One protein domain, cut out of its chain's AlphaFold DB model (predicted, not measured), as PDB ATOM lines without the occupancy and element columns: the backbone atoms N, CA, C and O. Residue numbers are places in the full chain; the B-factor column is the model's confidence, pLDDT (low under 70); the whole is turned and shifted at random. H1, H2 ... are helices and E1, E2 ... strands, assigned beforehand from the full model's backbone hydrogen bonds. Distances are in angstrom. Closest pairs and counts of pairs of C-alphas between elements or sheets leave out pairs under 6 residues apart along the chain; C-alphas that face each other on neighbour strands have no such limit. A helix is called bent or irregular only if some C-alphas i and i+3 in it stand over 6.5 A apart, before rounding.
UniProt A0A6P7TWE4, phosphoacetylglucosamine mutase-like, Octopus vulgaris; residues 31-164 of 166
ATOM      1  N   LEU A  31     143.662 152.795 111.482       91.25
ATOM      2  CA  LEU A  31     144.637 151.802 111.957       91.25
ATOM      3  C   LEU A  31     144.737 150.528 111.116       91.25
ATOM      4  O   LEU A  31     145.676 149.766 111.312       91.25
ATOM      5  N   THR A  32     143.831 150.268 110.171       90.50
ATOM      6  CA  THR A  32     143.790 148.983 109.442       90.50
ATOM      7  C   THR A  32     145.131 148.598 108.803       90.50
ATOM      8  O   THR A  32     145.582 147.464 108.954       90.50
ATOM      9  N   HIS A  33     145.799 149.540 108.129       91.12
ATOM     10  CA  HIS A  33     147.106 149.294 107.513       91.12
ATOM     11  C   HIS A  33     148.215 149.143 108.569       91.12
ATOM     12  O   HIS A  33     149.077 148.278 108.437       91.12
ATOM     13  N   VAL A  34     148.157 149.917 109.659       93.06
ATOM     14  CA  VAL A  34     149.090 149.801 110.789       93.06
ATOM     15  C   VAL A  34     148.999 148.413 111.421       93.06
ATOM     16  O   VAL A  34     150.028 147.801 111.681       93.06
ATOM     17  N   MET A  35     147.791 147.872 111.601       95.94
ATOM     18  CA  MET A  35     147.581 146.539 112.174       95.94
ATOM     19  C   MET A  35     148.221 145.438 111.336       95.94
ATOM     20  O   MET A  35     148.890 144.571 111.891       95.94
ATOM     21  N   PHE A  36     148.074 145.496 110.009       97.06
ATOM     22  CA  PHE A  36     148.751 144.567 109.104       97.06
ATOM     23  C   PHE A  36     150.272 144.630 109.298       97.06
ATOM     24  O   PHE A  36     150.938 143.619 109.504       97.06
ATOM     25  N   ARG A  37     150.835 145.838 109.334       96.69
ATOM     26  CA  ARG A  37     152.281 146.032 109.493       96.69
ATOM     27  C   ARG A  37     152.789 145.634 110.884       96.69
ATOM     28  O   ARG A  37     153.908 145.143 111.003       96.69
ATOM     29  N   MET A  38     151.971 145.771 111.926       97.00
ATOM     30  CA  MET A  38     152.286 145.240 113.258       97.00
ATOM     31  C   MET A  38     152.211 143.712 113.313       97.00
ATOM     32  O   MET A  38     152.978 143.106 114.057       97.00
ATOM     33  N   GLY A  39     151.373 143.081 112.486       97.81
ATOM     34  CA  GLY A  39     151.397 141.631 112.279       97.81
ATOM     35  C   GLY A  39     152.715 141.153 111.668       97.81
ATOM     36  O   GLY A  39     153.303 140.193 112.162       97.81
ATOM     37  N   ILE A  40     153.249 141.884 110.677       98.25
ATOM     38  CA  ILE A  40     154.594 141.622 110.127       98.25
ATOM     39  C   ILE A  40     155.645 141.700 111.237       98.25
ATOM     40  O   ILE A  40     156.432 140.770 111.410       98.25
ATOM     41  N   LEU A  41     155.644 142.788 112.016       98.06
ATOM     42  CA  LEU A  41     156.605 142.981 113.101       98.06
ATOM     43  C   LEU A  41     156.549 141.842 114.129       98.06
ATOM     44  O   LEU A  41     157.598 141.326 114.513       98.06
ATOM     45  N   ALA A  42     155.348 141.436 114.550       97.81
ATOM     46  CA  ALA A  42     155.159 140.362 115.520       97.81
ATOM     47  C   ALA A  42     155.711 139.021 115.010       97.81
ATOM     48  O   ALA A  42     156.399 138.316 115.749       97.81
ATOM     49  N   VAL A  43     155.489 138.692 113.732       98.56
ATOM     50  CA  VAL A  43     156.046 137.477 113.120       98.56
ATOM     51  C   VAL A  43     157.567 137.535 113.027       98.56
ATOM     52  O   VAL A  43     158.232 136.570 113.400       98.56
ATOM     53  N   LEU A  44     158.137 138.652 112.562       98.50
ATOM     54  CA  LEU A  44     159.593 138.813 112.502       98.50
ATOM     55  C   LEU A  44     160.216 138.688 113.893       98.50
ATOM     56  O   LEU A  44     161.231 138.010 114.057       98.50
ATOM     57  N   ARG A  45     159.577 139.284 114.907       97.94
ATOM     58  CA  ARG A  45     160.024 139.177 116.295       97.94
ATOM     59  C   ARG A  45     159.983 137.735 116.778       97.94
ATOM     60  O   ARG A  45     160.969 137.277 117.341       97.94
ATOM     61  N   SER A  46     158.903 137.012 116.491       98.38
ATOM     62  CA  SER A  46     158.761 135.601 116.852       98.38
ATOM     63  C   SER A  46     159.831 134.722 116.206       98.38
ATOM     64  O   SER A  46     160.440 133.896 116.881       98.38
ATOM     65  N   LYS A  47     160.123 134.929 114.917       98.31
ATOM     66  CA  LYS A  47     161.190 134.199 114.213       98.31
ATOM     67  C   LYS A  47     162.572 134.510 114.797       98.31
ATOM     68  O   LYS A  47     163.375 133.599 114.973       98.31
ATOM     69  N   CYS A  48     162.826 135.774 115.143       98.06
ATOM     70  CA  CYS A  48     164.071 136.219 115.772       98.06
ATOM     71  C   CYS A  48     164.280 135.577 117.154       98.06
ATOM     72  O   CYS A  48     165.347 135.035 117.436       98.06
ATOM     73  N   THR A  49     163.253 135.592 118.007       97.06
ATOM     74  CA  THR A  49     163.324 135.036 119.369       97.06
ATOM     75  C   THR A  49     163.105 133.526 119.420       97.06
ATOM     76  O   THR A  49     163.368 132.910 120.451       97.06
ATOM     77  N   LYS A  50     162.633 132.924 118.319       97.38
ATOM     78  CA  LYS A  50     162.208 131.519 118.214       97.38
ATOM     79  C   LYS A  50     161.160 131.155 119.271       97.38
ATOM     80  O   LYS A  50     161.175 130.057 119.821       97.38
ATOM     81  N   ALA A  51     160.268 132.097 119.565       96.44
ATOM     82  CA  ALA A  51     159.276 131.982 120.623       96.44
ATOM     83  C   ALA A  51     157.972 132.699 120.256       96.44
ATOM     84  O   ALA A  51     157.922 133.502 119.320       96.44
ATOM     85  N   THR A  52     156.905 132.398 120.992       96.38
ATOM     86  CA  THR A  52     155.600 133.033 120.790       96.38
ATOM     87  C   THR A  52     155.646 134.504 121.190       96.38
ATOM     88  O   THR A  52     156.201 134.857 122.228       96.38
ATOM     89  N   ILE A  53     155.042 135.352 120.358       96.12
ATOM     90  CA  ILE A  53     154.873 136.784 120.611       96.12
ATOM     91  C   ILE A  53     153.409 137.078 120.895       96.12
ATOM     92  O   ILE A  53     152.520 136.587 120.205       96.12
ATOM     93  N   GLY A  54     153.162 137.898 121.907       94.69
ATOM     94  CA  GLY A  54     151.827 138.307 122.313       94.69
ATOM     95  C   GLY A  54     151.438 139.618 121.648       94.69
ATOM     96  O   GLY A  54     152.253 140.529 121.505       94.69
ATOM     97  N   ALA A  55     150.177 139.734 121.260       94.31
ATOM     98  CA  ALA A  55     149.590 140.937 120.702       94.31
ATOM     99  C   ALA A  55     148.228 141.205 121.345       94.31
ATOM    100  O   ALA A  55     147.391 140.314 121.479       94.31
ATOM    101  N   MET A  56     147.989 142.458 121.718       92.88
ATOM    102  CA  MET A  56     146.758 142.868 122.387       92.88
ATOM    103  C   MET A  56     146.157 144.091 121.712       92.88
ATOM    104  O   MET A  56     146.774 145.158 121.713       92.88
ATOM    105  N   ILE A  57     144.940 143.952 121.185       93.88
ATOM    106  CA  ILE A  57     144.203 145.036 120.527       93.88
ATOM    107  C   ILE A  57     143.294 145.731 121.529       93.88
ATOM    108  O   ILE A  57     142.267 145.190 121.943       93.88
ATOM    109  N   THR A  58     143.677 146.935 121.920       90.88
ATOM    110  CA  THR A  58     142.959 147.734 122.908       90.88
ATOM    111  C   THR A  58     143.352 149.189 122.768       90.88
ATOM    112  O   THR A  58     144.439 149.483 122.282       90.88
ATOM    113  N   ALA A  59     142.523 150.099 123.279       87.75
ATOM    114  CA  ALA A  59     143.001 151.423 123.661       87.75
ATOM    115  C   ALA A  59     142.783 151.779 125.132       87.75
ATOM    116  O   ALA A  59     142.725 152.945 125.500       87.75
ATOM    117  N   SER A  60     142.711 150.776 126.010       84.44
ATOM    118  CA  SER A  60     142.639 150.967 127.460       84.44
ATOM    119  C   SER A  60     141.552 151.990 127.845       84.44
ATOM    120  O   SER A  60     140.380 151.753 127.569       84.44
ATOM    121  N   HIS A  61     141.930 153.123 128.448       81.94
ATOM    122  CA  HIS A  61     141.019 154.163 128.937       81.94
ATOM    123  C   HIS A  61     140.652 155.229 127.885       81.94
ATOM    124  O   HIS A  61     139.940 156.177 128.209       81.94
ATOM    125  N   ASN A  62     141.148 155.113 126.651       84.94
ATOM    126  CA  ASN A  62     140.857 156.064 125.581       84.94
ATOM    127  C   ASN A  62     139.391 155.972 125.104       84.94
ATOM    128  O   ASN A  62     138.747 154.936 125.305       84.94
ATOM    129  N   PRO A  63     138.861 157.013 124.437       89.44
ATOM    130  CA  PRO A  63     137.518 157.002 123.846       89.44
ATOM    131  C   PRO A  63     137.269 155.793 122.936       89.44
ATOM    132  O   PRO A  63     138.215 155.264 122.357       89.44
ATOM    133  N   VAL A  64     136.021 155.327 122.813       91.38
ATOM    134  CA  VAL A  64     135.662 154.061 122.128       91.38
ATOM    135  C   VAL A  64     136.023 154.047 120.634       91.38
ATOM    136  O   VAL A  64     136.268 152.987 120.058       91.38
ATOM    137  N   GLU A  65     136.073 155.227 120.021       92.94
ATOM    138  CA  GLU A  65     136.472 155.476 118.638       92.94
ATOM    139  C   GLU A  65     137.969 155.254 118.384       92.94
ATOM    140  O   GLU A  65     138.369 154.989 117.245       92.94
ATOM    141  N   ASP A  66     138.787 155.312 119.435       91.19
ATOM    142  CA  ASP A  66     140.198 154.965 119.367       91.19
ATOM    143  C   ASP A  66     140.383 153.455 119.515       91.19
ATOM    144  O   ASP A  66     139.592 152.737 120.131       91.19
ATOM    145  N   ASN A  67     141.466 152.943 118.956       93.31
ATOM    146  CA  ASN A  67     141.948 151.608 119.267       93.31
ATOM    147  C   ASN A  67     143.466 151.577 119.097       93.31
ATOM    148  O   ASN A  67     144.083 152.604 118.822       93.31
ATOM    149  N   GLY A  68     144.076 150.417 119.269       92.44
ATOM    150  CA  GLY A  68     145.508 150.285 119.159       92.44
ATOM    151  C   GLY A  68     145.982 148.863 119.340       92.44
ATOM    152  O   GLY A  68     145.184 147.934 119.447       92.44
ATOM    153  N   ILE A  69     147.298 148.705 119.376       92.88
ATOM    154  CA  ILE A  69     147.949 147.424 119.611       92.88
ATOM    155  C   ILE A  69     149.151 147.582 120.534       92.88
ATOM    156  O   ILE A  69     149.883 148.573 120.466       92.88
ATOM    157  N   LYS A  70     149.341 146.582 121.394       91.19
ATOM    158  CA  LYS A  70     150.546 146.368 122.199       91.19
ATOM    159  C   LYS A  70     151.165 145.028 121.812       91.19
ATOM    160  O   LYS A  70     150.425 144.057 121.659       91.19
ATOM    161  N   ILE A  71     152.488 144.990 121.666       92.38
ATOM    162  CA  ILE A  71     153.260 143.772 121.380       92.38
ATOM    163  C   ILE A  71     154.085 143.407 122.615       92.38
ATOM    164  O   ILE A  71     154.689 144.280 123.243       92.38
ATOM    165  N   VAL A  72     154.088 142.121 122.946       91.06
ATOM    166  CA  VAL A  72     154.673 141.539 124.156       91.06
ATOM    167  C   VAL A  72     155.704 140.500 123.748       91.06
ATOM    168  O   VAL A  72     155.438 139.656 122.890       91.06
ATOM    169  N   ASP A  73     156.878 140.582 124.355       92.75
ATOM    170  CA  ASP A  73     157.965 139.633 124.162       92.75
ATOM    171  C   ASP A  73     157.757 138.355 124.989       92.75
ATOM    172  O   ASP A  73     156.986 138.356 125.946       92.75
ATOM    173  N   PRO A  74     158.467 137.255 124.675       92.88
ATOM    174  CA  PRO A  74     158.135 135.910 125.159       92.88
ATOM    175  C   PRO A  74     158.075 135.702 126.681       92.88
ATOM    176  O   PRO A  74     157.543 134.697 127.131       92.88
ATOM    177  N   MET A  75     158.653 136.603 127.475       88.06
ATOM    178  CA  MET A  75     158.651 136.520 128.943       88.06
ATOM    179  C   MET A  75     157.525 137.346 129.587       88.06
ATOM    180  O   MET A  75     157.513 137.532 130.800       88.06
ATOM    181  N   GLY A  76     156.591 137.867 128.786       84.00
ATOM    182  CA  GLY A  76     155.527 138.765 129.244       84.00
ATOM    183  C   GLY A  76     155.967 140.228 129.371       84.00
ATOM    184  O   GLY A  76     155.153 141.092 129.697       84.00
ATOM    185  N   ASP A  77     157.238 140.517 129.087       85.38
ATOM    186  CA  ASP A  77     157.766 141.874 129.024       85.38
ATOM    187  C   ASP A  77     157.253 142.609 127.781       85.38
ATOM    188  O   ASP A  77     156.876 142.017 126.768       85.38
ATOM    189  N   MET A  78     157.281 143.938 127.826       86.56
ATOM    190  CA  MET A  78     157.054 144.745 126.627       86.56
ATOM    191  C   MET A  78     158.109 144.413 125.563       86.56
ATOM    192  O   MET A  78     159.232 144.039 125.903       86.56
ATOM    193  N   LEU A  79     157.759 144.581 124.283       89.69
ATOM    194  CA  LEU A  79     158.706 144.430 123.173       89.69
ATOM    195  C   LEU A  79     160.044 145.135 123.481       89.69
ATOM    196  O   LEU A  79     160.077 146.241 124.017       89.69
ATOM    197  N   ALA A  80     161.164 144.507 123.135       90.31
ATOM    198  CA  ALA A  80     162.476 145.096 123.366       90.31
ATOM    199  C   ALA A  80     162.590 146.525 122.793       90.31
ATOM    200  O   ALA A  80     162.263 146.770 121.632       90.31
ATOM    201  N   ALA A  81     163.144 147.457 123.578       88.62
ATOM    202  CA  ALA A  81     163.286 148.864 123.184       88.62
ATOM    203  C   ALA A  81     164.044 149.051 121.849       88.62
ATOM    204  O   ALA A  81     163.760 149.959 121.069       88.62
ATOM    205  N   SER A  82     164.988 148.156 121.537       91.69
ATOM    206  CA  SER A  82     165.724 148.166 120.265       91.69
ATOM    207  C   SER A  82     164.842 147.903 119.038       91.69
ATOM    208  O   SER A  82     165.232 148.283 117.933       91.69
ATOM    209  N   TRP A  83     163.666 147.296 119.222       94.44
ATOM    210  CA  TRP A  83     162.695 146.978 118.173       94.44
ATOM    211  C   TRP A  83     161.631 148.066 117.972       94.44
ATOM    212  O   TRP A  83     160.946 148.059 116.948       94.44
ATOM    213  N   GLU A  84     161.534 149.056 118.867       89.12
ATOM    214  CA  GLU A  84     160.598 150.183 118.716       89.12
ATOM    215  C   GLU A  84     160.825 150.945 117.406       89.12
ATOM    216  O   GLU A  84     159.878 151.299 116.702       89.12
ATOM    217  N   LYS A  85     162.093 151.115 117.012       90.06
ATOM    218  CA  LYS A  85     162.469 151.749 115.739       90.06
ATOM    219  C   LYS A  85     161.856 151.038 114.526       90.06
ATOM    220  O   LYS A  85     161.472 151.703 113.569       90.06
ATOM    221  N   TYR A  86     161.725 149.710 114.570       94.44
ATOM    222  CA  TYR A  86     161.125 148.930 113.488       94.44
ATOM    223  C   TYR A  86     159.606 149.060 113.479       94.44
ATOM    224  O   TYR A  86     159.019 149.159 112.403       94.44
ATOM    225  N   ALA A  87     158.974 149.131 114.654       91.94
ATOM    226  CA  ALA A  87     157.549 149.429 114.759       91.94
ATOM    227  C   ALA A  87     157.223 150.797 114.150       91.94
ATOM    228  O   ALA A  87     156.300 150.912 113.345       91.94
ATOM    229  N   ILE A  88     158.026 151.812 114.476       88.75
ATOM    230  CA  ILE A  88     157.908 153.162 113.919       88.75
ATOM    231  C   ILE A  88     158.116 153.139 112.399       88.75
ATOM    232  O   ILE A  88     157.319 153.710 111.658       88.75
ATOM    233  N   GLU A  89     159.172 152.485 111.913       91.31
ATOM    234  CA  GLU A  89     159.486 152.442 110.481       91.31
ATOM    235  C   GLU A  89     158.374 151.742 109.683       91.31
ATOM    236  O   GLU A  89     157.890 152.292 108.693       91.31
ATOM    237  N   LEU A  90     157.896 150.588 110.158       93.38
ATOM    238  CA  LEU A  90     156.783 149.865 109.546       93.38
ATOM    239  C   LEU A  90     155.471 150.650 109.626       93.38
ATOM    240  O   LEU A  90     154.743 150.712 108.643       93.38
ATOM    241  N   ALA A  91     155.149 151.298 110.745       90.44
ATOM    242  CA  ALA A  91     153.916 152.079 110.844       90.44
ATOM    243  C   ALA A  91     153.852 153.215 109.801       90.44
ATOM    244  O   ALA A  91     152.775 153.491 109.283       90.44
ATOM    245  N   ASN A  92     154.991 153.813 109.432       86.00
ATOM    246  CA  ASN A  92     155.048 154.990 108.551       86.00
ATOM    247  C   ASN A  92     155.363 154.709 107.085       86.00
ATOM    248  O   ASN A  92     155.239 155.607 106.251       86.00
ATOM    249  N   VAL A  93     155.847 153.513 106.760       90.06
ATOM    250  CA  VAL A  93     156.282 153.202 105.397       90.06
ATOM    251  C   VAL A  93     155.112 153.320 104.407       90.06
ATOM    252  O   VAL A  93     153.964 153.072 104.757       90.06
ATOM    253  N   SER A  94     155.369 153.702 103.158       91.19
ATOM    254  CA  SER A  94     154.355 153.574 102.104       91.19
ATOM    255  C   SER A  94     154.178 152.105 101.719       91.19
ATOM    256  O   SER A  94     155.143 151.343 101.769       91.19
ATOM    257  N   ASP A  95     152.997 151.714 101.240       91.75
ATOM    258  CA  ASP A  95     152.721 150.314 100.875       91.75
ATOM    259  C   ASP A  95     153.748 149.737  99.886       91.75
ATOM    260  O   ASP A  95     154.242 148.628 100.069       91.75
ATOM    261  N   SER A  96     154.186 150.540  98.911       94.50
ATOM    262  CA  SER A  96     155.205 150.166  97.917       94.50
ATOM    263  C   SER A  96     156.607 149.887  98.475       94.50
ATOM    264  O   SER A  96     157.477 149.434  97.736       94.50
ATOM    265  N   LYS A  97     156.863 150.204  99.749       95.25
ATOM    266  CA  LYS A  97     158.179 150.075 100.393       95.25
ATOM    267  C   LYS A  97     158.173 149.123 101.592       95.25
ATOM    268  O   LYS A  97     159.224 148.964 102.214       95.25
ATOM    269  N   ILE A  98     157.044 148.475 101.902       95.69
ATOM    270  CA  ILE A  98     156.938 147.523 103.022       95.69
ATOM    271  C   ILE A  98     158.000 146.424 102.900       95.69
ATOM    272  O   ILE A  98     158.738 146.191 103.856       95.69
ATOM    273  N   ASP A  99     158.155 145.828 101.714       96.06
ATOM    274  CA  ASP A  99     159.133 144.758 101.474       96.06
ATOM    275  C   ASP A  99     160.570 145.210 101.750       96.06
ATOM    276  O   ASP A  99     161.370 144.475 102.327       96.06
ATOM    277  N   SER A 100     160.902 146.455 101.394       97.31
ATOM    278  CA  SER A 100     162.233 147.013 101.634       97.31
ATOM    279  C   SER A 100     162.531 147.145 103.128       97.31
ATOM    280  O   SER A 100     163.629 146.791 103.562       97.31
ATOM    281  N   VAL A 101     161.560 147.615 103.916       97.56
ATOM    282  CA  VAL A 101     161.698 147.720 105.376       97.56
ATOM    283  C   VAL A 101     161.757 146.330 106.007       97.56
ATOM    284  O   VAL A 101     162.617 146.081 106.847       97.56
ATOM    285  N   MET A 102     160.918 145.394 105.559       97.81
ATOM    286  CA  MET A 102     160.935 144.009 106.030       97.81
ATOM    287  C   MET A 102     162.306 143.352 105.809       97.81
ATOM    288  O   MET A 102     162.895 142.826 106.752       97.81
ATOM    289  N   MET A 103     162.868 143.454 104.601       97.81
ATOM    290  CA  MET A 103     164.187 142.893 104.277       97.81
ATOM    291  C   MET A 103     165.315 143.549 105.080       97.81
ATOM    292  O   MET A 103     166.266 142.878 105.488       97.81
ATOM    293  N   LYS A 104     165.207 144.853 105.356       98.19
ATOM    294  CA  LYS A 104     166.145 145.566 106.232       98.19
ATOM    295  C   LYS A 104     166.111 145.013 107.658       98.19
ATOM    296  O   LYS A 104     167.181 144.805 108.227       98.19
ATOM    297  N   ILE A 105     164.926 144.763 108.219       98.31
ATOM    298  CA  ILE A 105     164.767 144.190 109.568       98.31
ATOM    299  C   ILE A 105     165.349 142.777 109.608       98.31
ATOM    300  O   ILE A 105     166.194 142.501 110.454       98.31
ATOM    301  N   ILE A 106     164.968 141.924 108.649       98.44
ATOM    302  CA  ILE A 106     165.461 140.541 108.533       98.44
ATOM    303  C   ILE A 106     166.988 140.506 108.539       98.44
ATOM    304  O   ILE A 106     167.584 139.752 109.299       98.44
ATOM    305  N   LYS A 107     167.625 141.364 107.736       98.38
ATOM    306  CA  LYS A 107     169.086 141.445 107.672       98.38
ATOM    307  C   LYS A 107     169.711 142.008 108.950       98.38
ATOM    308  O   LYS A 107     170.785 141.566 109.337       98.38
ATOM    309  N   SER A 108     169.089 143.014 109.565       98.00
ATOM    310  CA  SER A 108     169.655 143.700 110.737       98.00
ATOM    311  C   SER A 108     169.630 142.829 111.991       98.00
ATOM    312  O   SER A 108     170.532 142.931 112.812       98.00
ATOM    313  N   GLU A 109     168.608 141.984 112.121       98.19
ATOM    314  CA  GLU A 109     168.395 141.108 113.279       98.19
ATOM    315  C   GLU A 109     168.760 139.641 112.987       98.19
ATOM    316  O   GLU A 109     168.450 138.770 113.796       98.19
ATOM    317  N   ASP A 110     169.392 139.373 111.835       97.69
ATOM    318  CA  ASP A 110     169.815 138.040 111.370       97.69
ATOM    319  C   ASP A 110     168.700 136.979 111.484       97.69
ATOM    320  O   ASP A 110     168.847 135.912 112.080       97.69
ATOM    321  N   ILE A 111     167.520 137.319 110.958       98.25
ATOM    322  CA  ILE A 111     166.311 136.507 111.121       98.25
ATOM    323  C   ILE A 111     166.324 135.339 110.136       98.25
ATOM    324  O   ILE A 111     166.241 135.527 108.920       98.25
ATOM    325  N   ASP A 112     166.309 134.119 110.670       97.12
ATOM    326  CA  ASP A 112     166.080 132.913 109.878       97.12
ATOM    327  C   ASP A 112     164.599 132.792 109.492       97.12
ATOM    328  O   ASP A 112     163.733 132.444 110.298       97.12
ATOM    329  N   MET A 113     164.305 133.058 108.220       96.25
ATOM    330  CA  MET A 113     162.942 132.997 107.694       96.25
ATOM    331  C   MET A 113     162.373 131.573 107.603       96.25
ATOM    332  O   MET A 113     161.150 131.444 107.482       96.25
ATOM    333  N   ASN A 114     163.210 130.532 107.721       96.06
ATOM    334  CA  ASN A 114     162.775 129.131 107.750       96.06
ATOM    335  C   ASN A 114     162.148 128.737 109.092       96.06
ATOM    336  O   ASN A 114     161.361 127.790 109.150       96.06
ATOM    337  N   VAL A 115     162.460 129.461 110.173       95.62
ATOM    338  CA  VAL A 115     161.785 129.284 111.462       95.62
ATOM    339  C   VAL A 115     160.326 129.680 111.299       95.62
ATOM    340  O   VAL A 115     160.020 130.754 110.785       95.62
ATOM    341  N   LYS A 116     159.393 128.842 111.746       96.31
ATOM    342  CA  LYS A 116     157.971 129.193 111.746       96.31
ATOM    343  C   LYS A 116     157.681 130.176 112.885       96.31
ATOM    344  O   LYS A 116     158.064 129.915 114.020       96.31
ATOM    345  N   GLY A 117     157.043 131.309 112.581       97.62
ATOM    346  CA  GLY A 117     156.614 132.259 113.611       97.62
ATOM    347  C   GLY A 117     155.370 131.761 114.352       97.62
ATOM    348  O   GLY A 117     154.609 130.965 113.804       97.62
ATOM    349  N   SER A 118     155.158 132.255 115.569       97.19
ATOM    350  CA  SER A 118     154.006 131.970 116.430       97.19
ATOM    351  C   SER A 118     153.541 133.253 117.123       97.19
ATOM    352  O   SER A 118     154.338 133.941 117.769       97.19
ATOM    353  N   VAL A 119     152.255 133.587 116.992       97.19
ATOM    354  CA  VAL A 119     151.675 134.804 117.580       97.19
ATOM    355  C   VAL A 119     150.377 134.513 118.326       97.19
ATOM    356  O   VAL A 119     149.446 133.928 117.780       97.19
ATOM    357  N   PHE A 120     150.268 134.973 119.567       96.25
ATOM    358  CA  PHE A 120     149.027 134.934 120.336       96.25
ATOM    359  C   PHE A 120     148.365 136.312 120.293       96.25
ATOM    360  O   PHE A 120     148.999 137.326 120.573       96.25
ATOM    361  N   LEU A 121     147.091 136.361 119.902       95.06
ATOM    362  CA  LEU A 121     146.320 137.591 119.760       95.06
ATOM    363  C   LEU A 121     145.144 137.587 120.736       95.06
ATOM    364  O   LEU A 121     144.395 136.616 120.810       95.06
ATOM    365  N   ALA A 122     144.930 138.705 121.422       93.12
ATOM    366  CA  ALA A 122     143.689 138.981 122.134       93.12
ATOM    367  C   ALA A 122     143.206 140.407 121.856       93.12
ATOM    368  O   ALA A 122     143.928 141.252 121.318       93.12
ATOM    369  N   LYS A 123     141.950 140.681 122.209       92.50
ATOM    370  CA  LYS A 123     141.327 141.993 122.014       92.50
ATOM    371  C   LYS A 123     140.352 142.345 123.127       92.50
ATOM    372  O   LYS A 123     139.827 141.463 123.806       92.50
ATOM    373  N   ASP A 124     140.136 143.641 123.332       91.31
ATOM    374  CA  ASP A 124     139.112 144.124 124.255       91.31
ATOM    375  C   ASP A 124     137.714 144.094 123.599       91.31
ATOM    376  O   ASP A 124     137.458 143.376 122.624       91.31
ATOM    377  N   THR A 125     136.766 144.829 124.175       90.94
ATOM    378  CA  THR A 125     135.362 144.835 123.756       90.94
ATOM    379  C   THR A 125     135.026 145.890 122.700       90.94
ATOM    380  O   THR A 125     133.864 145.972 122.292       90.94
ATOM    381  N   ARG A 126     135.997 146.682 122.217       93.06
ATOM    382  CA  ARG A 126     135.736 147.745 121.234       93.06
ATOM    383  C   ARG A 126     135.186 147.161 119.926       93.06
ATOM    384  O   ARG A 126     135.713 146.161 119.430       93.06
ATOM    385  N   PRO A 127     134.182 147.798 119.294       94.12
ATOM    386  CA  PRO A 127     133.608 147.304 118.037       94.12
ATOM    387  C   PRO A 127     134.642 147.148 116.912       94.12
ATOM    388  O   PRO A 127     134.568 146.212 116.119       94.12
ATOM    389  N   SER A 128     135.640 148.035 116.872       96.06
ATOM    390  CA  SER A 128     136.699 148.031 115.859       96.06
ATOM    391  C   SER A 128     137.689 146.867 115.986       96.06
ATOM    392  O   SER A 128     138.381 146.558 115.016       96.06
ATOM    393  N   CYS A 129     137.742 146.176 117.130       95.00
ATOM    394  CA  CYS A 129     138.687 145.084 117.367       95.00
ATOM    395  C   CYS A 129     138.571 143.951 116.348       95.00
ATOM    396  O   CYS A 129     139.581 143.340 116.019       95.00
ATOM    397  N   VAL A 130     137.368 143.665 115.840       94.12
ATOM    398  CA  VAL A 130     137.168 142.596 114.848       94.12
ATOM    399  C   VAL A 130     137.924 142.924 113.562       94.12
ATOM    400  O   VAL A 130     138.763 142.142 113.126       94.12
ATOM    401  N   THR A 131     137.697 144.113 113.001       95.81
ATOM    402  CA  THR A 131     138.353 144.562 111.765       95.81
ATOM    403  C   THR A 131     139.866 144.681 111.934       95.81
ATOM    404  O   THR A 131     140.622 144.263 111.058       95.81
ATOM    405  N   LEU A 132     140.318 145.217 113.071       96.75
ATOM    406  CA  LEU A 132     141.742 145.388 113.357       96.75
ATOM    407  C   LEU A 132     142.457 144.045 113.560       96.75
ATOM    408  O   LEU A 132     143.552 143.861 113.030       96.75
ATOM    409  N   ALA A 133     141.819 143.087 114.242       96.88
ATOM    410  CA  ALA A 133     142.325 141.722 114.374       96.88
ATOM    411  C   ALA A 133     142.454 141.045 113.008       96.88
ATOM    412  O   ALA A 133     143.490 140.462 112.716       96.88
ATOM    413  N   THR A 134     141.451 141.181 112.133       96.44
ATOM    414  CA  THR A 134     141.533 140.643 110.769       96.44
ATOM    415  C   THR A 134     142.707 141.237 109.990       96.44
ATOM    416  O   THR A 134     143.426 140.499 109.324       96.44
ATOM    417  N   GLY A 135     142.930 142.553 110.073       96.62
ATOM    418  CA  GLY A 135     144.073 143.201 109.421       96.62
ATOM    419  C   GLY A 135     145.415 142.652 109.910       96.62
ATOM    420  O   GLY A 135     146.284 142.349 109.098       96.62
ATOM    421  N   PHE A 136     145.553 142.466 111.223       97.88
ATOM    422  CA  PHE A 136     146.743 141.882 111.840       97.88
ATOM    423  C   PHE A 136     146.973 140.426 111.410       97.88
ATOM    424  O   PHE A 136     148.056 140.087 110.939       97.88
ATOM    425  N   LEU A 137     145.949 139.572 111.514       97.56
ATOM    426  CA  LEU A 137     146.059 138.144 111.206       97.56
ATOM    427  C   LEU A 137     146.354 137.877 109.727       97.56
ATOM    428  O   LEU A 137     147.127 136.975 109.427       97.56
ATOM    429  N   LYS A 138     145.862 138.720 108.809       97.69
ATOM    430  CA  LYS A 138     146.226 138.634 107.385       97.69
ATOM    431  C   LYS A 138     147.732 138.741 107.141       97.69
ATOM    432  O   LYS A 138     148.236 138.117 106.213       97.69
ATOM    433  N   ALA A 139     148.457 139.525 107.940       97.12
ATOM    434  CA  ALA A 139     149.912 139.592 107.828       97.12
ATOM    435  C   ALA A 139     150.589 138.333 108.380       97.12
ATOM    436  O   ALA A 139     151.578 137.872 107.812       97.12
ATOM    437  N   VAL A 140     150.043 137.760 109.457       97.62
ATOM    438  CA  VAL A 140     150.547 136.506 110.032       97.62
ATOM    439  C   VAL A 140     150.387 135.349 109.042       97.62
ATOM    440  O   VAL A 140     151.342 134.612 108.792       97.62
ATOM    441  N   GLU A 141     149.217 135.262 108.404       97.25
ATOM    442  CA  GLU A 141     148.921 134.315 107.325       97.25
ATOM    443  C   GLU A 141     149.835 134.529 106.110       97.25
ATOM    444  O   GLU A 141     150.404 133.569 105.595       97.25
ATOM    445  N   ALA A 142     150.035 135.782 105.679       96.25
ATOM    446  CA  ALA A 142     150.897 136.112 104.540       96.25
ATOM    447  C   ALA A 142     152.367 135.696 104.743       96.25
ATOM    448  O   ALA A 142     153.081 135.454 103.773       96.25
ATOM    449  N   LEU A 143     152.816 135.590 105.997       96.19
ATOM    450  CA  LEU A 143     154.160 135.145 106.376       96.19
ATOM    451  C   LEU A 143     154.204 133.664 106.796       96.19
ATOM    452  O   LEU A 143     155.180 133.233 107.424       96.19
ATOM    453  N   SER A 144     153.161 132.889 106.476       95.75
ATOM    454  CA  SER A 144     153.055 131.445 106.737       95.75
ATOM    455  C   SER A 144     153.380 131.063 108.187       95.75
ATOM    456  O   SER A 144     154.077 130.077 108.445       95.75
ATOM    457  N   SER A 145     152.935 131.883 109.140       96.25
ATOM    458  CA  SER A 145     153.206 131.716 110.571       96.25
ATOM    459  C   SER A 145     151.942 131.324 111.334       96.25
ATOM    460  O   SER A 145     150.829 131.590 110.885       96.25
ATOM    461  N   ASP A 146     152.115 130.656 112.472       96.06
ATOM    462  CA  ASP A 146     151.000 130.207 113.300       96.06
ATOM    463  C   ASP A 146     150.457 131.342 114.160       96.06
ATOM    464  O   ASP A 146     151.189 132.238 114.594       96.06
ATOM    465  N   PHE A 147     149.162 131.270 114.457       96.12
ATOM    466  CA  PHE A 147     148.551 132.134 115.448       96.12
ATOM    467  C   PHE A 147     147.480 131.428 116.271       96.12
ATOM    468  O   PHE A 147     146.876 130.449 115.836       96.12
ATOM    469  N   ASN A 148     147.216 131.986 117.450       94.19
ATOM    470  CA  ASN A 148     146.052 131.659 118.263       94.19
ATOM    471  C   ASN A 148     145.311 132.953 118.634       94.19
ATOM    472  O   ASN A 148     145.899 133.847 119.242       94.19
ATOM    473  N   ASP A 149     144.037 133.070 118.247       91.06
ATOM    474  CA  ASP A 149     143.166 134.195 118.619       91.06
ATOM    475  C   ASP A 149     142.349 133.800 119.853       91.06
ATOM    476  O   ASP A 149     141.348 133.089 119.758       91.06
ATOM    477  N   PHE A 150     142.761 134.295 121.019       88.69
ATOM    478  CA  PHE A 150     142.067 134.083 122.293       88.69
ATOM    479  C   PHE A 150     140.759 134.877 122.399       88.69
ATOM    480  O   PHE A 150     140.021 134.752 123.377       88.69
ATOM    481  N   GLY A 151     140.435 135.694 121.395       85.25
ATOM    482  CA  GLY A 151     139.190 136.429 121.337       85.25
ATOM    483  C   GLY A 151     139.132 137.568 122.350       85.25
ATOM    484  O   GLY A 151     140.103 138.293 122.576       85.25
ATOM    485  N   LYS A 152     137.928 137.787 122.881       82.75
ATOM    486  CA  LYS A 152     137.626 138.924 123.749       82.75
ATOM    487  C   LYS A 152     138.030 138.626 125.184       82.75
ATOM    488  O   LYS A 152     137.621 137.612 125.742       82.75
ATOM    489  N   TYR A 153     138.715 139.574 125.803       78.88
ATOM    490  CA  TYR A 153     138.941 139.582 127.240       78.88
ATOM    491  C   TYR A 153     138.145 140.720 127.891       78.88
ATOM    492  O   TYR A 153     138.177 141.863 127.439       78.88
ATOM    493  N   ASN A 154     137.441 140.402 128.978       66.25
ATOM    494  CA  ASN A 154     136.509 141.321 129.644       66.25
ATOM    495  C   ASN A 154     137.147 142.138 130.781       66.25
ATOM    496  O   ASN A 154     136.436 142.826 131.510       66.25
ATOM    497  N   ASN A 155     138.462 142.036 130.987       59.09
ATOM    498  CA  ASN A 155     139.115 142.669 132.126       59.09
ATOM    499  C   ASN A 155     139.608 144.078 131.753       59.09
ATOM    500  O   ASN A 155     140.361 144.249 130.803       59.09
ATOM    501  N   ASN A 156     139.211 145.104 132.509       54.06
ATOM    502  CA  ASN A 156     139.467 146.513 132.157       54.06
ATOM    503  C   ASN A 156     140.943 146.942 132.278       54.06
ATOM    504  O   ASN A 156     141.286 148.088 131.988       54.06
ATOM    505  N   ASN A 157     141.826 146.046 132.723       58.38
ATOM    506  CA  ASN A 157     143.218 146.356 133.000       58.38
ATOM    507  C   ASN A 157     144.122 145.799 131.890       58.38
ATOM    508  O   ASN A 157     144.613 144.672 131.961       58.38
ATOM    509  N   SER A 158     144.331 146.615 130.850       55.34
ATOM    510  CA  SER A 158     145.056 146.220 129.632       55.34
ATOM    511  C   SER A 158     146.481 145.719 129.886       55.34
ATOM    512  O   SER A 158     146.982 144.934 129.093       55.34
ATOM    513  N   LEU A 159     147.130 146.149 130.977       54.06
ATOM    514  CA  LEU A 159     148.473 145.694 131.346       54.06
ATOM    515  C   LEU A 159     148.464 144.266 131.911       54.06
ATOM    516  O   LEU A 159     149.311 143.460 131.554       54.06
ATOM    517  N   PHE A 160     147.475 143.940 132.748       58.59
ATOM    518  CA  PHE A 160     147.325 142.599 133.320       58.59
ATOM    519  C   PHE A 160     146.955 141.566 132.255       58.59
ATOM    520  O   PHE A 160     147.368 140.421 132.352       58.59
ATOM    521  N   MET A 161     146.209 141.974 131.225       59.12
ATOM    522  CA  MET A 161     145.831 141.092 130.120       59.12
ATOM    523  C   MET A 161     147.007 140.623 129.268       59.12
ATOM    524  O   MET A 161     146.961 139.503 128.780       59.12
ATOM    525  N   LEU A 162     148.054 141.439 129.113       62.56
ATOM    526  CA  LEU A 162     149.236 141.093 128.312       62.56
ATOM    527  C   LEU A 162     149.963 139.858 128.863       62.56
ATOM    528  O   LEU A 162     150.385 139.013 128.084       62.56
ATOM    529  N   PHE A 163     150.021 139.720 130.193       64.12
ATOM    530  CA  PHE A 163     150.654 138.587 130.878       64.12
ATOM    531  C   PHE A 163     149.900 137.259 130.735       64.12
ATOM    532  O   PHE A 163     150.464 136.219 131.034       64.12
ATOM    533  N   PHE A 164     148.630 137.276 130.321       64.94
ATOM    534  CA  PHE A 164     147.863 136.044 130.092       64.94
ATOM    535  C   PHE A 164     147.899 135.589 128.627       64.94
ATOM    536  O   PHE A 164     147.314 134.558 128.302       64.94
TER     537      PHE A 164
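This is residues 31 to 164 of the 166 residues of the protein "phosphoacetylglucosamine mutase-like" of Octopus vulgaris (UniProt A0A6P7TWE4). A twisted sheet of four strands has two long helices, H1 and H4, packed over one face and crossing steeply, and the short helix H5 over the other face. A helical hairpin, H2 and H3, lies off the sheet and packs on H1 through H2. The printed part has 134 residues with five named helices and four named strands, in the order H1 E1 E2 H2 H3 E3 H4 E4 H5. The sheet is mixed, in the order E2, E1, E3, E4, and the class is mixed, helices and strands. The whole is compact, with a radius of gyration of the C-alphas of 13.9 A and spans of 39 by 31 by 26 A.

H1, residues 32 to 49, is on the sheet at a height of 8.3 A, over E1, residues 53 to 57, and only just over E3, residues 118 to 123, with 3 C-alphas. E1 and E2, residues 66 to 72, form a hairpin, antiparallel at 167 degrees, with N 72 and O 54 2.8 A apart. H2, residues 81 to 92, touches H1 with residues 86 to 91 alone, at a shallow tilt of 32 degrees, only just short of steep, opposite ways; the closest C-alphas, of Val 34 and Ala 91, are 5.3 A apart. H3, residues 95 to 108, forms a helical hairpin with H2 at a shallow tilt of 18 degrees, the closest C-alphas being those of Leu 90 and Val 101, 6.8 A. H1, H2 and H3 are an up and down bundle, each helix running against the one before. E3 is parallel to E1, with N 55 and O 120 2.8 A apart. H4, residues 129 to 142, touches H1 on the same face at a steep tilt of 49 degrees; the C-alphas of Phe 36 and Phe 136 come closest, 4.3 A. E3, H4 and E4, residues 146 to 152, make a strand-helix-strand unit, two parallel neighbour strands joined through a helix, with a right-handed crossover; N 150 and O 121 are 2.8 A apart. H5, residues 158 to 162, is on the opposite face from H1 and H4, over E1, at a height of 8.8 A. Every O i to N i+4 pair is within hydrogen-bond range in H1; the counts are 6 of 8 in H2, 8 of 10 in H3, 9 of 10 in H4 and 0 of 1 in H5, where 1 of 2 O i to N i+3 pairs is.

H1 runs 26.0 A from C-alpha 32 at (143.790, 148.983, 109.442). E2 is 20.3 A long, H3 20.7 A, H4 19.9 A and E4 19.1 A. H3 is irregular, with C-alphas 96 and 99 7.6 A apart, and H2 only just, with C-alphas 82 and 85 6.6 A apart. H5 ends at C-alpha 162, (149.236, 141.093, 128.312).

The C-alphas farthest apart, of Pro 63 and Asn 114, are 40.9 A apart. The printed part has no cut, and no link is long. The mean pLDDT of the printed part is 91.0; residues 154 to 164 are under 70.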